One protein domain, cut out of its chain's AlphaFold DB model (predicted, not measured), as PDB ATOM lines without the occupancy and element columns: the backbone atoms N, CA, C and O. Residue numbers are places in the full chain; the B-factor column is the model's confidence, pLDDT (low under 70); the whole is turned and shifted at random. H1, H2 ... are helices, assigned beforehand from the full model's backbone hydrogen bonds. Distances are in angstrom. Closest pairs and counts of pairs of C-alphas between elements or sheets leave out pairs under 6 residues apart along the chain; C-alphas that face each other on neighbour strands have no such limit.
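Overview. This is residues 110 to 177 of the 178 residues of an uncharacterized protein of Glossina morsitans morsitans (UniProt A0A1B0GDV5). Two long helices, H1 and H2, fold back side by side as a helical hairpin, and the shorter H3 packs on residues 113 to 120 of H1 after a loop that sticks out at residues 157 to 165. The whole is a rod of 45 by 18 by 17 A with H2, its longest helix, running along it. The printed part has 68 residues with three named helices, in the order H1, H2, H3, and no named strand; the class is all helix. It is loose, with a radius of gyration of the C-alphas of 13.7 A.

Along the chain. H1 is residues 110 to 126, 24.3 A from first to last C-alpha, and begins at C-alpha 110 at (-41.378, 11.017, -1.859). H2 is residues 131 to 156, 37.1 A long, from C-alpha 131 at (-38.263, -12.582, -21.012). H3 is residues 166 to 175, 14.6 A long, and ends at C-alpha 175 at (-28.535, 8.334, -10.636).

Arrangement. H1 and H2 form a hairpin across a tight link of 4 residues. They touch, the closest C-alphas being those of Ile 125 and Arg 134, 6.0 A apart. They run opposite ways at a shallow tilt of 19 degrees. H1 touches H3 with residues 113 to 120 alone, and the closest C-alphas, of Leu 113 and Leu 170, are 6.1 A apart. These two run the same way at a shallow tilt of 32 degrees, only just short of steep. H2 and H3 are close but not clearly touching, with the C-alphas of Leu 148 and Tyr 173 closest at 6.8 A. They run opposite ways at 35.5 degrees, only just a steep tilt. In H1, H2 and H3 every O i to N i+4 pair is within hydrogen-bond range.

Size, cuts and confidence. The two C-alphas farthest apart are those of Asp 130 and Pro 159, at 45.1 A. Without residues 157 to 165, which stand free, the body spans 38 by 18 by 16 A. The printed part has no cut, and the link from H2 to H3, 9 residues, is short. The mean pLDDT of the printed part is 77.0; residues 156 to 171, 173 to 174 and 177 are under 70.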
ATOM      1  N   VAL A 110     -41.533  12.484  -1.827       76.62
ATOM      2  CA  VAL A 110     -41.378  11.017  -1.859       76.62
ATOM      3  C   VAL A 110     -42.191  10.375  -2.990       76.62
ATOM      4  O   VAL A 110     -41.719   9.467  -3.672       76.62
ATOM      5  N   HIS A 111     -43.417  10.846  -3.218       79.94
ATOM      6  CA  HIS A 111     -44.270  10.354  -4.296       79.94
ATOM      7  C   HIS A 111     -43.745  10.781  -5.670       79.94
ATOM      8  O   HIS A 111     -43.725   9.969  -6.593       79.94
ATOM      9  N   GLN A 112     -43.258  12.019  -5.792       79.31
ATOM     10  CA  GLN A 112     -42.607  12.486  -7.018       79.31
ATOM     11  C   GLN A 112     -41.361  11.645  -7.338       79.31
ATOM     12  O   GLN A 112     -41.172  11.238  -8.486       79.31
ATOM     13  N   LEU A 113     -40.563  11.303  -6.321       81.12
ATOM     14  CA  LEU A 113     -39.428  10.393  -6.472       81.12
ATOM     15  C   LEU A 113     -39.863   8.994  -6.935       81.12
ATOM     16  O   LEU A 113     -39.279   8.466  -7.880       81.12
ATOM     17  N   ASP A 114     -40.903   8.403  -6.335       84.19
ATOM     18  CA  ASP A 114     -41.414   7.085  -6.754       84.19
ATOM     19  C   ASP A 114     -41.885   7.098  -8.219       84.19
ATOM     20  O   ASP A 114     -41.582   6.169  -8.970       84.19
ATOM     21  N   ILE A 115     -42.561   8.165  -8.664       84.12
ATOM     22  CA  ILE A 115     -42.972   8.324 -10.070       84.12
ATOM     23  C   ILE A 115     -41.750   8.340 -10.999       84.12
ATOM     24  O   ILE A 115     -41.725   7.615 -11.999       84.12
ATOM     25  N   LEU A 116     -40.728   9.138 -10.678       83.62
ATOM     26  CA  LEU A 116     -39.528   9.259 -11.509       83.62
ATOM     27  C   LEU A 116     -38.725   7.955 -11.555       83.62
ATOM     28  O   LEU A 116     -38.309   7.534 -12.638       83.62
ATOM     29  N   ILE A 117     -38.573   7.269 -10.417       85.44
ATOM     30  CA  ILE A 117     -37.897   5.970 -10.350       85.44
ATOM     31  C   ILE A 117     -38.645   4.936 -11.195       85.44
ATOM     32  O   ILE A 117     -38.023   4.248 -11.999       85.44
ATOM     33  N   ARG A 118     -39.978   4.841 -11.088       85.19
ATOM     34  CA  ARG A 118     -40.764   3.899 -11.908       85.19
ATOM     35  C   ARG A 118     -40.623   4.181 -13.399       85.19
ATOM     36  O   ARG A 118     -40.451   3.246 -14.178       85.19
ATOM     37  N   LYS A 119     -40.645   5.458 -13.800       86.19
ATOM     38  CA  LYS A 119     -40.416   5.852 -15.196       86.19
ATOM     39  C   LYS A 119     -39.032   5.407 -15.676       86.19
ATOM     40  O   LYS A 119     -38.919   4.887 -16.783       86.19
ATOM     41  N   ARG A 120     -38.000   5.560 -14.843       83.31
ATOM     42  CA  ARG A 120     -36.630   5.147 -15.176       83.31
ATOM     43  C   ARG A 120     -36.472   3.629 -15.242       83.31
ATOM     44  O   ARG A 120     -35.863   3.135 -16.181       83.31
ATOM     45  N   ILE A 121     -37.057   2.891 -14.300       85.44
ATOM     46  CA  ILE A 121     -37.060   1.421 -14.320       85.44
ATOM     47  C   ILE A 121     -37.702   0.918 -15.606       85.44
ATOM     48  O   ILE A 121     -37.124   0.059 -16.258       85.44
ATOM     49  N   ASN A 122     -38.842   1.493 -16.003       85.56
ATOM     50  CA  ASN A 122     -39.503   1.136 -17.255       85.56
ATOM     51  C   ASN A 122     -38.584   1.355 -18.463       85.56
ATOM     52  O   ASN A 122     -38.501   0.472 -19.307       85.56
ATOM     53  N   GLN A 123     -37.845   2.467 -18.527       85.19
ATOM     54  CA  GLN A 123     -36.855   2.688 -19.592       85.19
ATOM     55  C   GLN A 123     -35.775   1.597 -19.600       85.19
ATOM     56  O   GLN A 123     -35.517   1.014 -20.643       85.19
ATOM     57  N   LEU A 124     -35.205   1.262 -18.440       83.06
ATOM     58  CA  LEU A 124     -34.127   0.269 -18.325       83.06
ATOM     59  C   LEU A 124     -34.551  -1.163 -18.683       83.06
ATOM     60  O   LEU A 124     -33.701  -1.968 -19.049       83.06
ATOM     61  N   ILE A 125     -35.836  -1.504 -18.542       87.81
ATOM     62  CA  ILE A 125     -36.349  -2.850 -18.860       87.81
ATOM     63  C   ILE A 125     -36.974  -2.955 -20.254       87.81
ATOM     64  O   ILE A 125     -37.240  -4.069 -20.703       87.81
ATOM     65  N   THR A 126     -37.249  -1.826 -20.920       86.19
ATOM     66  CA  THR A 126     -37.899  -1.816 -22.244       86.19
ATOM     67  C   THR A 126     -36.979  -2.397 -23.316       86.19
ATOM     68  O   THR A 126     -37.452  -3.123 -24.184       86.19
ATOM     69  N   ASP A 127     -35.672  -2.159 -23.197       81.00
ATOM     70  CA  ASP A 127     -34.675  -2.567 -24.198       81.00
ATOM     71  C   ASP A 127     -34.193  -4.022 -24.034       81.00
ATOM     72  O   ASP A 127     -33.435  -4.532 -24.857       81.00
ATOM     73  N   ILE A 128     -34.638  -4.722 -22.985       85.88
ATOM     74  CA  ILE A 128     -34.282  -6.125 -22.743       85.88
ATOM     75  C   ILE A 128     -35.251  -6.996 -23.528       85.88
ATOM     76  O   ILE A 128     -36.439  -7.003 -23.211       85.88
ATOM     77  N   SER A 129     -34.771  -7.729 -24.532       81.75
ATOM     78  CA  SER A 129     -35.600  -8.603 -25.378       81.75
ATOM     79  C   SER A 129     -35.979  -9.916 -24.688       81.75
ATOM     80  O   SER A 129     -37.127 -10.359 -24.812       81.75
ATOM     81  N   ASP A 130     -35.049 -10.500 -23.928       90.75
ATOM     82  CA  ASP A 130     -35.245 -11.778 -23.245       90.75
ATOM     83  C   ASP A 130     -36.241 -11.666 -22.079       90.75
ATOM     84  O   ASP A 130     -36.232 -10.715 -21.294       90.75
ATOM     85  N   ARG A 131     -37.160 -12.633 -21.981       85.06
ATOM     86  CA  ARG A 131     -38.263 -12.582 -21.012       85.06
ATOM     87  C   ARG A 131     -37.778 -12.820 -19.582       85.06
ATOM     88  O   ARG A 131     -38.292 -12.164 -18.670       85.06
ATOM     89  N   ASP A 132     -36.849 -13.747 -19.385       84.81
ATOM     90  CA  ASP A 132     -36.384 -14.141 -18.057       84.81
ATOM     91  C   ASP A 132     -35.365 -13.128 -17.523       84.81
ATOM     92  O   ASP A 132     -35.500 -12.663 -16.387       84.81
ATOM     93  N   GLU A 133     -34.476 -12.633 -18.383       85.50
ATOM     94  CA  GLU A 133     -33.578 -11.514 -18.094       85.50
ATOM     95  C   GLU A 133     -34.364 -10.247 -17.727       85.50
ATOM     96  O   GLU A 133     -34.086  -9.601 -16.710       85.50
ATOM     97  N   ARG A 134     -35.422  -9.917 -18.484       85.31
ATOM     98  CA  ARG A 134     -36.299  -8.775 -18.176       85.31
ATOM     99  C   ARG A 134     -36.968  -8.945 -16.815       85.31
ATOM    100  O   ARG A 134     -37.075  -7.978 -16.056       85.31
ATOM    101  N   ARG A 135     -37.423 -10.158 -16.486       85.19
ATOM    102  CA  ARG A 135     -38.076 -10.460 -15.205       85.19
ATOM    103  C   ARG A 135     -37.111 -10.294 -14.037       85.19
ATOM    104  O   ARG A 135     -37.481  -9.674 -13.037       85.19
ATOM    105  N   ASP A 136     -35.902 -10.824 -14.144       86.31
ATOM    106  CA  ASP A 136     -34.930 -10.777 -13.054       86.31
ATOM    107  C   ASP A 136     -34.328  -9.381 -12.888       86.31
ATOM    108  O   ASP A 136     -34.233  -8.882 -11.760       86.31
ATOM    109  N   ARG A 137     -34.090  -8.663 -13.992       86.31
ATOM    110  CA  ARG A 137     -33.712  -7.247 -13.947       86.31
ATOM    111  C   ARG A 137     -34.811  -6.382 -13.332       86.31
ATOM    112  O   ARG A 137     -34.519  -5.539 -12.484       86.31
ATOM    113  N   ALA A 138     -36.079  -6.618 -13.675       86.12
ATOM    114  CA  ALA A 138     -37.206  -5.902 -13.079       86.12
ATOM    115  C   ALA A 138     -37.345  -6.175 -11.573       86.12
ATOM    116  O   ALA A 138     -37.650  -5.252 -10.812       86.12
ATOM    117  N   LYS A 139     -37.111  -7.411 -11.112       88.50
ATOM    118  CA  LYS A 139     -37.101  -7.737  -9.674       88.50
ATOM    119  C   LYS A 139     -35.985  -6.994  -8.941       88.50
ATOM    120  O   LYS A 139     -36.261  -6.376  -7.914       88.50
ATOM    121  N   PHE A 140     -34.765  -7.011  -9.483       87.50
ATOM    122  CA  PHE A 140     -33.613  -6.312  -8.909       87.50
ATOM    123  C   PHE A 140     -33.842  -4.795  -8.825       87.50
ATOM    124  O   PHE A 140     -33.652  -4.179  -7.781       87.50
ATOM    125  N   LEU A 141     -34.329  -4.175  -9.899       87.44
ATOM    126  CA  LEU A 141     -34.598  -2.735  -9.908       87.44
ATOM    127  C   LEU A 141     -35.737  -2.347  -8.947       87.44
ATOM    128  O   LEU A 141     -35.699  -1.286  -8.323       87.44
ATOM    129  N   ASN A 142     -36.736  -3.215  -8.769       86.88
ATOM    130  CA  ASN A 142     -37.809  -2.985  -7.802       86.88
ATOM    131  C   ASN A 142     -37.355  -3.123  -6.342       86.88
ATOM    132  O   ASN A 142     -37.870  -2.391  -5.491       86.88
ATOM    133  N   SER A 143     -36.414  -4.020  -6.035       86.88
ATOM    134  CA  SER A 143     -35.837  -4.100  -4.687       86.88
ATOM    135  C   SER A 143     -34.968  -2.873  -4.388       86.88
ATOM    136  O   SER A 143     -35.121  -2.277  -3.322       86.88
ATOM    137  N   GLN A 144     -34.174  -2.415  -5.362       85.94
ATOM    138  CA  GLN A 144     -33.406  -1.168  -5.270       85.94
ATOM    139  C   GLN A 144     -34.306   0.058  -5.074       85.94
ATOM    140  O   GLN A 144     -34.057   0.875  -4.190       85.94
ATOM    141  N   ARG A 145     -35.427   0.153  -5.803       87.38
ATOM    142  CA  ARG A 145     -36.436   1.206  -5.590       87.38
ATOM    143  C   ARG A 145     -36.916   1.261  -4.142       87.38
ATOM    144  O   ARG A 145     -37.006   2.344  -3.571       87.38
ATOM    145  N   LYS A 146     -37.238   0.107  -3.550       86.31
ATOM    146  CA  LYS A 146     -37.717   0.040  -2.162       86.31
ATOM    147  C   LYS A 146     -36.646   0.524  -1.180       86.31
ATOM    148  O   LYS A 146     -36.976   1.239  -0.240       86.31
ATOM    149  N   HIS A 147     -35.383   0.176  -1.423       86.25
ATOM    150  CA  HIS A 147     -34.259   0.652  -0.622       86.25
ATOM    151  C   HIS A 147     -34.082   2.176  -0.731       86.25
ATOM    152  O   HIS A 147     -34.045   2.861   0.287       86.25
ATOM    153  N   LEU A 148     -34.062   2.719  -1.952       84.31
ATOM    154  CA  LEU A 148     -33.883   4.153  -2.204       84.31
ATOM    155  C   LEU A 148     -35.005   5.009  -1.611       84.31
ATOM    156  O   LEU A 148     -34.736   6.080  -1.078       84.31
ATOM    157  N   LEU A 149     -36.256   4.541  -1.666       84.56
ATOM    158  CA  LEU A 149     -37.382   5.250  -1.052       84.56
ATOM    159  C   LEU A 149     -37.292   5.262   0.481       84.56
ATOM    160  O   LEU A 149     -37.631   6.271   1.099       84.56
ATOM    161  N   ASN A 150     -36.817   4.172   1.092       84.00
ATOM    162  CA  ASN A 150     -36.603   4.112   2.538       84.00
ATOM    163  C   ASN A 150     -35.467   5.050   2.975       84.00
ATOM    164  O   ASN A 150     -35.661   5.810   3.918       84.00
ATOM    165  N   GLU A 151     -34.336   5.040   2.262       82.88
ATOM    166  CA  GLU A 151     -33.198   5.944   2.499       82.88
ATOM    167  C   GLU A 151     -33.640   7.412   2.379       82.88
ATOM    168  O   GLU A 151     -33.463   8.201   3.300       82.88
ATOM    169  N   PHE A 152     -34.351   7.755   1.302       79.69
ATOM    170  CA  PHE A 152     -34.870   9.104   1.078       79.69
ATOM    171  C   PHE A 152     -35.846   9.569   2.172       79.69
ATOM    172  O   PHE A 152     -35.832  10.728   2.583       79.69
ATOM    173  N   THR A 153     -36.694   8.666   2.672       79.31
ATOM    174  CA  THR A 153     -37.639   8.978   3.758       79.31
ATOM    175  C   THR A 153     -36.913   9.218   5.086       79.31
ATOM    176  O   THR A 153     -37.310  10.095   5.856       79.31
ATOM    177  N   GLN A 154     -35.842   8.469   5.354       77.94
ATOM    178  CA  GLN A 154     -34.991   8.676   6.527       77.94
ATOM    179  C   GLN A 154     -34.218   9.998   6.443       77.94
ATOM    180  O   GLN A 154     -34.183  10.734   7.427       77.94
ATOM    181  N   ASP A 155     -33.692  10.345   5.269       73.50
ATOM    182  CA  ASP A 155     -32.946  11.590   5.057       73.50
ATOM    183  C   ASP A 155     -33.833  12.837   5.195       73.50
ATOM    184  O   ASP A 155     -33.419  13.830   5.788       73.50
ATOM    185  N   LEU A 156     -35.091  12.770   4.745       69.62
ATOM    186  CA  LEU A 156     -36.088  13.825   4.981       69.62
ATOM    187  C   LEU A 156     -36.465  13.991   6.462       69.62
ATOM    188  O   LEU A 156     -36.979  15.039   6.848       69.62
ATOM    189  N   SER A 157     -36.241  12.962   7.283       66.00
ATOM    190  CA  SER A 157     -36.551  12.984   8.715       66.00
ATOM    191  C   SER A 157     -35.415  13.592   9.549       66.00
ATOM    192  O   SER A 157     -35.601  13.817  10.747       66.00
ATOM    193  N   GLN A 158     -34.250  13.875   8.948       61.25
ATOM    194  CA  GLN A 158     -33.133  14.534   9.621       61.25
ATOM    195  C   GLN A 158     -33.135  16.056   9.357       61.25
ATOM    196  O   GLN A 158     -33.143  16.486   8.203       61.25
ATOM    197  N   PRO A 159     -33.084  16.906  10.402       49.59
ATOM    198  CA  PRO A 159     -33.233  18.361  10.273       49.59
ATOM    199  C   PRO A 159     -32.040  19.100   9.630       49.59
ATOM    200  O   PRO A 159     -32.070  20.324   9.524       49.59
ATOM    201  N   SER A 160     -30.984  18.407   9.195       50.03
ATOM    202  CA  SER A 160     -29.691  19.015   8.846       50.03
ATOM    203  C   SER A 160     -29.399  19.198   7.346       50.03
ATOM    204  O   SER A 160     -28.320  19.689   7.024       50.03
ATOM    205  N   GLN A 161     -30.312  18.886   6.409       52.00
ATOM    206  CA  GLN A 161     -30.049  19.058   4.957       52.00
ATOM    207  C   GLN A 161     -31.156  19.746   4.130       52.00
ATOM    208  O   GLN A 161     -31.248  19.552   2.919       52.00
ATOM    209  N   ILE A 162     -31.958  20.630   4.733       48.53
ATOM    210  CA  ILE A 162     -33.070  21.327   4.043       48.53
ATOM    211  C   ILE A 162     -32.589  22.455   3.083       48.53
ATOM    212  O   ILE A 162     -33.394  23.161   2.490       48.53
ATOM    213  N   SER A 163     -31.281  22.615   2.839       46.09
ATOM    214  CA  SER A 163     -30.763  23.661   1.932       46.09
ATOM    215  C   SER A 163     -30.610  23.246   0.456       46.09
ATOM    216  O   SER A 163     -30.184  24.073  -0.351       46.09
ATOM    217  N   ASN A 164     -30.928  22.008   0.065       52.28
ATOM    218  CA  ASN A 164     -30.757  21.564  -1.325       52.28
ATOM    219  C   ASN A 164     -32.086  21.593  -2.094       52.28
ATOM    220  O   ASN A 164     -33.055  20.965  -1.678       52.28
ATOM    221  N   ASP A 165     -32.106  22.298  -3.235       58.97
ATOM    222  CA  ASP A 165     -33.218  22.330  -4.198       58.97
ATOM    223  C   ASP A 165     -33.797  20.909  -4.400       58.97
ATOM    224  O   ASP A 165     -33.039  19.992  -4.752       58.97
ATOM    225  N   PRO A 166     -35.112  20.688  -4.188       58.09
ATOM    226  CA  PRO A 166     -35.740  19.371  -4.295       58.09
ATOM    227  C   PRO A 166     -35.448  18.674  -5.630       58.09
ATOM    228  O   PRO A 166     -35.356  17.448  -5.669       58.09
ATOM    229  N   LYS A 167     -35.214  19.416  -6.719       60.34
ATOM    230  CA  LYS A 167     -34.841  18.834  -8.021       60.34
ATOM    231  C   LYS A 167     -33.455  18.178  -8.022       60.34
ATOM    232  O   LYS A 167     -33.281  17.114  -8.623       60.34
ATOM    233  N   ASN A 168     -32.480  18.765  -7.329       63.66
ATOM    234  CA  ASN A 168     -31.132  18.198  -7.204       63.66
ATOM    235  C   ASN A 168     -31.139  16.927  -6.354       63.66
ATOM    236  O   ASN A 168     -30.470  15.946  -6.687       63.66
ATOM    237  N   LEU A 169     -31.956  16.914  -5.298       64.94
ATOM    238  CA  LEU A 169     -32.122  15.738  -4.456       64.94
ATOM    239  C   LEU A 169     -32.772  14.593  -5.244       64.94
ATOM    240  O   LEU A 169     -32.244  13.488  -5.248       64.94
ATOM    241  N   LEU A 170     -33.836  14.856  -6.006       66.62
ATOM    242  CA  LEU A 170     -34.468  13.845  -6.865       66.62
ATOM    243  C   LEU A 170     -33.484  13.248  -7.888       66.62
ATOM    244  O   LEU A 170     -33.447  12.033  -8.081       66.62
ATOM    245  N   THR A 171     -32.635  14.081  -8.492       66.69
ATOM    246  CA  THR A 171     -31.643  13.646  -9.492       66.69
ATOM    247  C   THR A 171     -30.559  12.750  -8.876       66.69
ATOM    248  O   THR A 171     -30.181  11.741  -9.473       66.69
ATOM    249  N   LYS A 172     -30.120  13.041  -7.641       76.31
ATOM    250  CA  LYS A 172     -29.155  12.215  -6.889       76.31
ATOM    251  C   LYS A 172     -29.630  10.767  -6.721       76.31
ATOM    252  O   LYS A 172     -28.848   9.849  -6.953       76.31
ATOM    253  N   TYR A 173     -30.892  10.544  -6.338       68.31
ATOM    254  CA  TYR A 173     -31.411   9.182  -6.115       68.31
ATOM    255  C   TYR A 173     -31.738   8.455  -7.421       68.31
ATOM    256  O   TYR A 173     -31.610   7.235  -7.477       68.31
ATOM    257  N   ILE A 174     -32.097   9.175  -8.488       69.12
ATOM    258  CA  ILE A 174     -32.289   8.571  -9.816       69.12
ATOM    259  C   ILE A 174     -30.960   8.048 -10.375       69.12
ATOM    260  O   ILE A 174     -30.931   6.960 -10.947       69.12
ATOM    261  N   ASN A 175     -29.853   8.766 -10.167       73.75
ATOM    262  CA  ASN A 175     -28.535   8.334 -10.636       73.75
ATOM    263  C   ASN A 175     -27.998   7.098  -9.902       73.75
ATOM    264  O   ASN A 175     -27.193   6.376 -10.473       73.75
ATOM    265  N   LYS A 176     -28.478   6.801  -8.686       74.06
ATOM    266  CA  LYS A 176     -28.145   5.558  -7.962       74.06
ATOM    267  C   LYS A 176     -28.748   4.289  -8.593       74.06
ATOM    268  O   LYS A 176     -28.461   3.193  -8.128       74.06
ATOM    269  N   LEU A 177     -29.620   4.425  -9.600       65.81
ATOM    270  CA  LEU A 177     -30.170   3.304 -10.376       65.81
ATOM    271  C   LEU A 177     -29.351   2.976 -11.639       65.81
ATOM    272  O   LEU A 177     -29.722   2.033 -12.341       65.81
TER     273      LEU A 177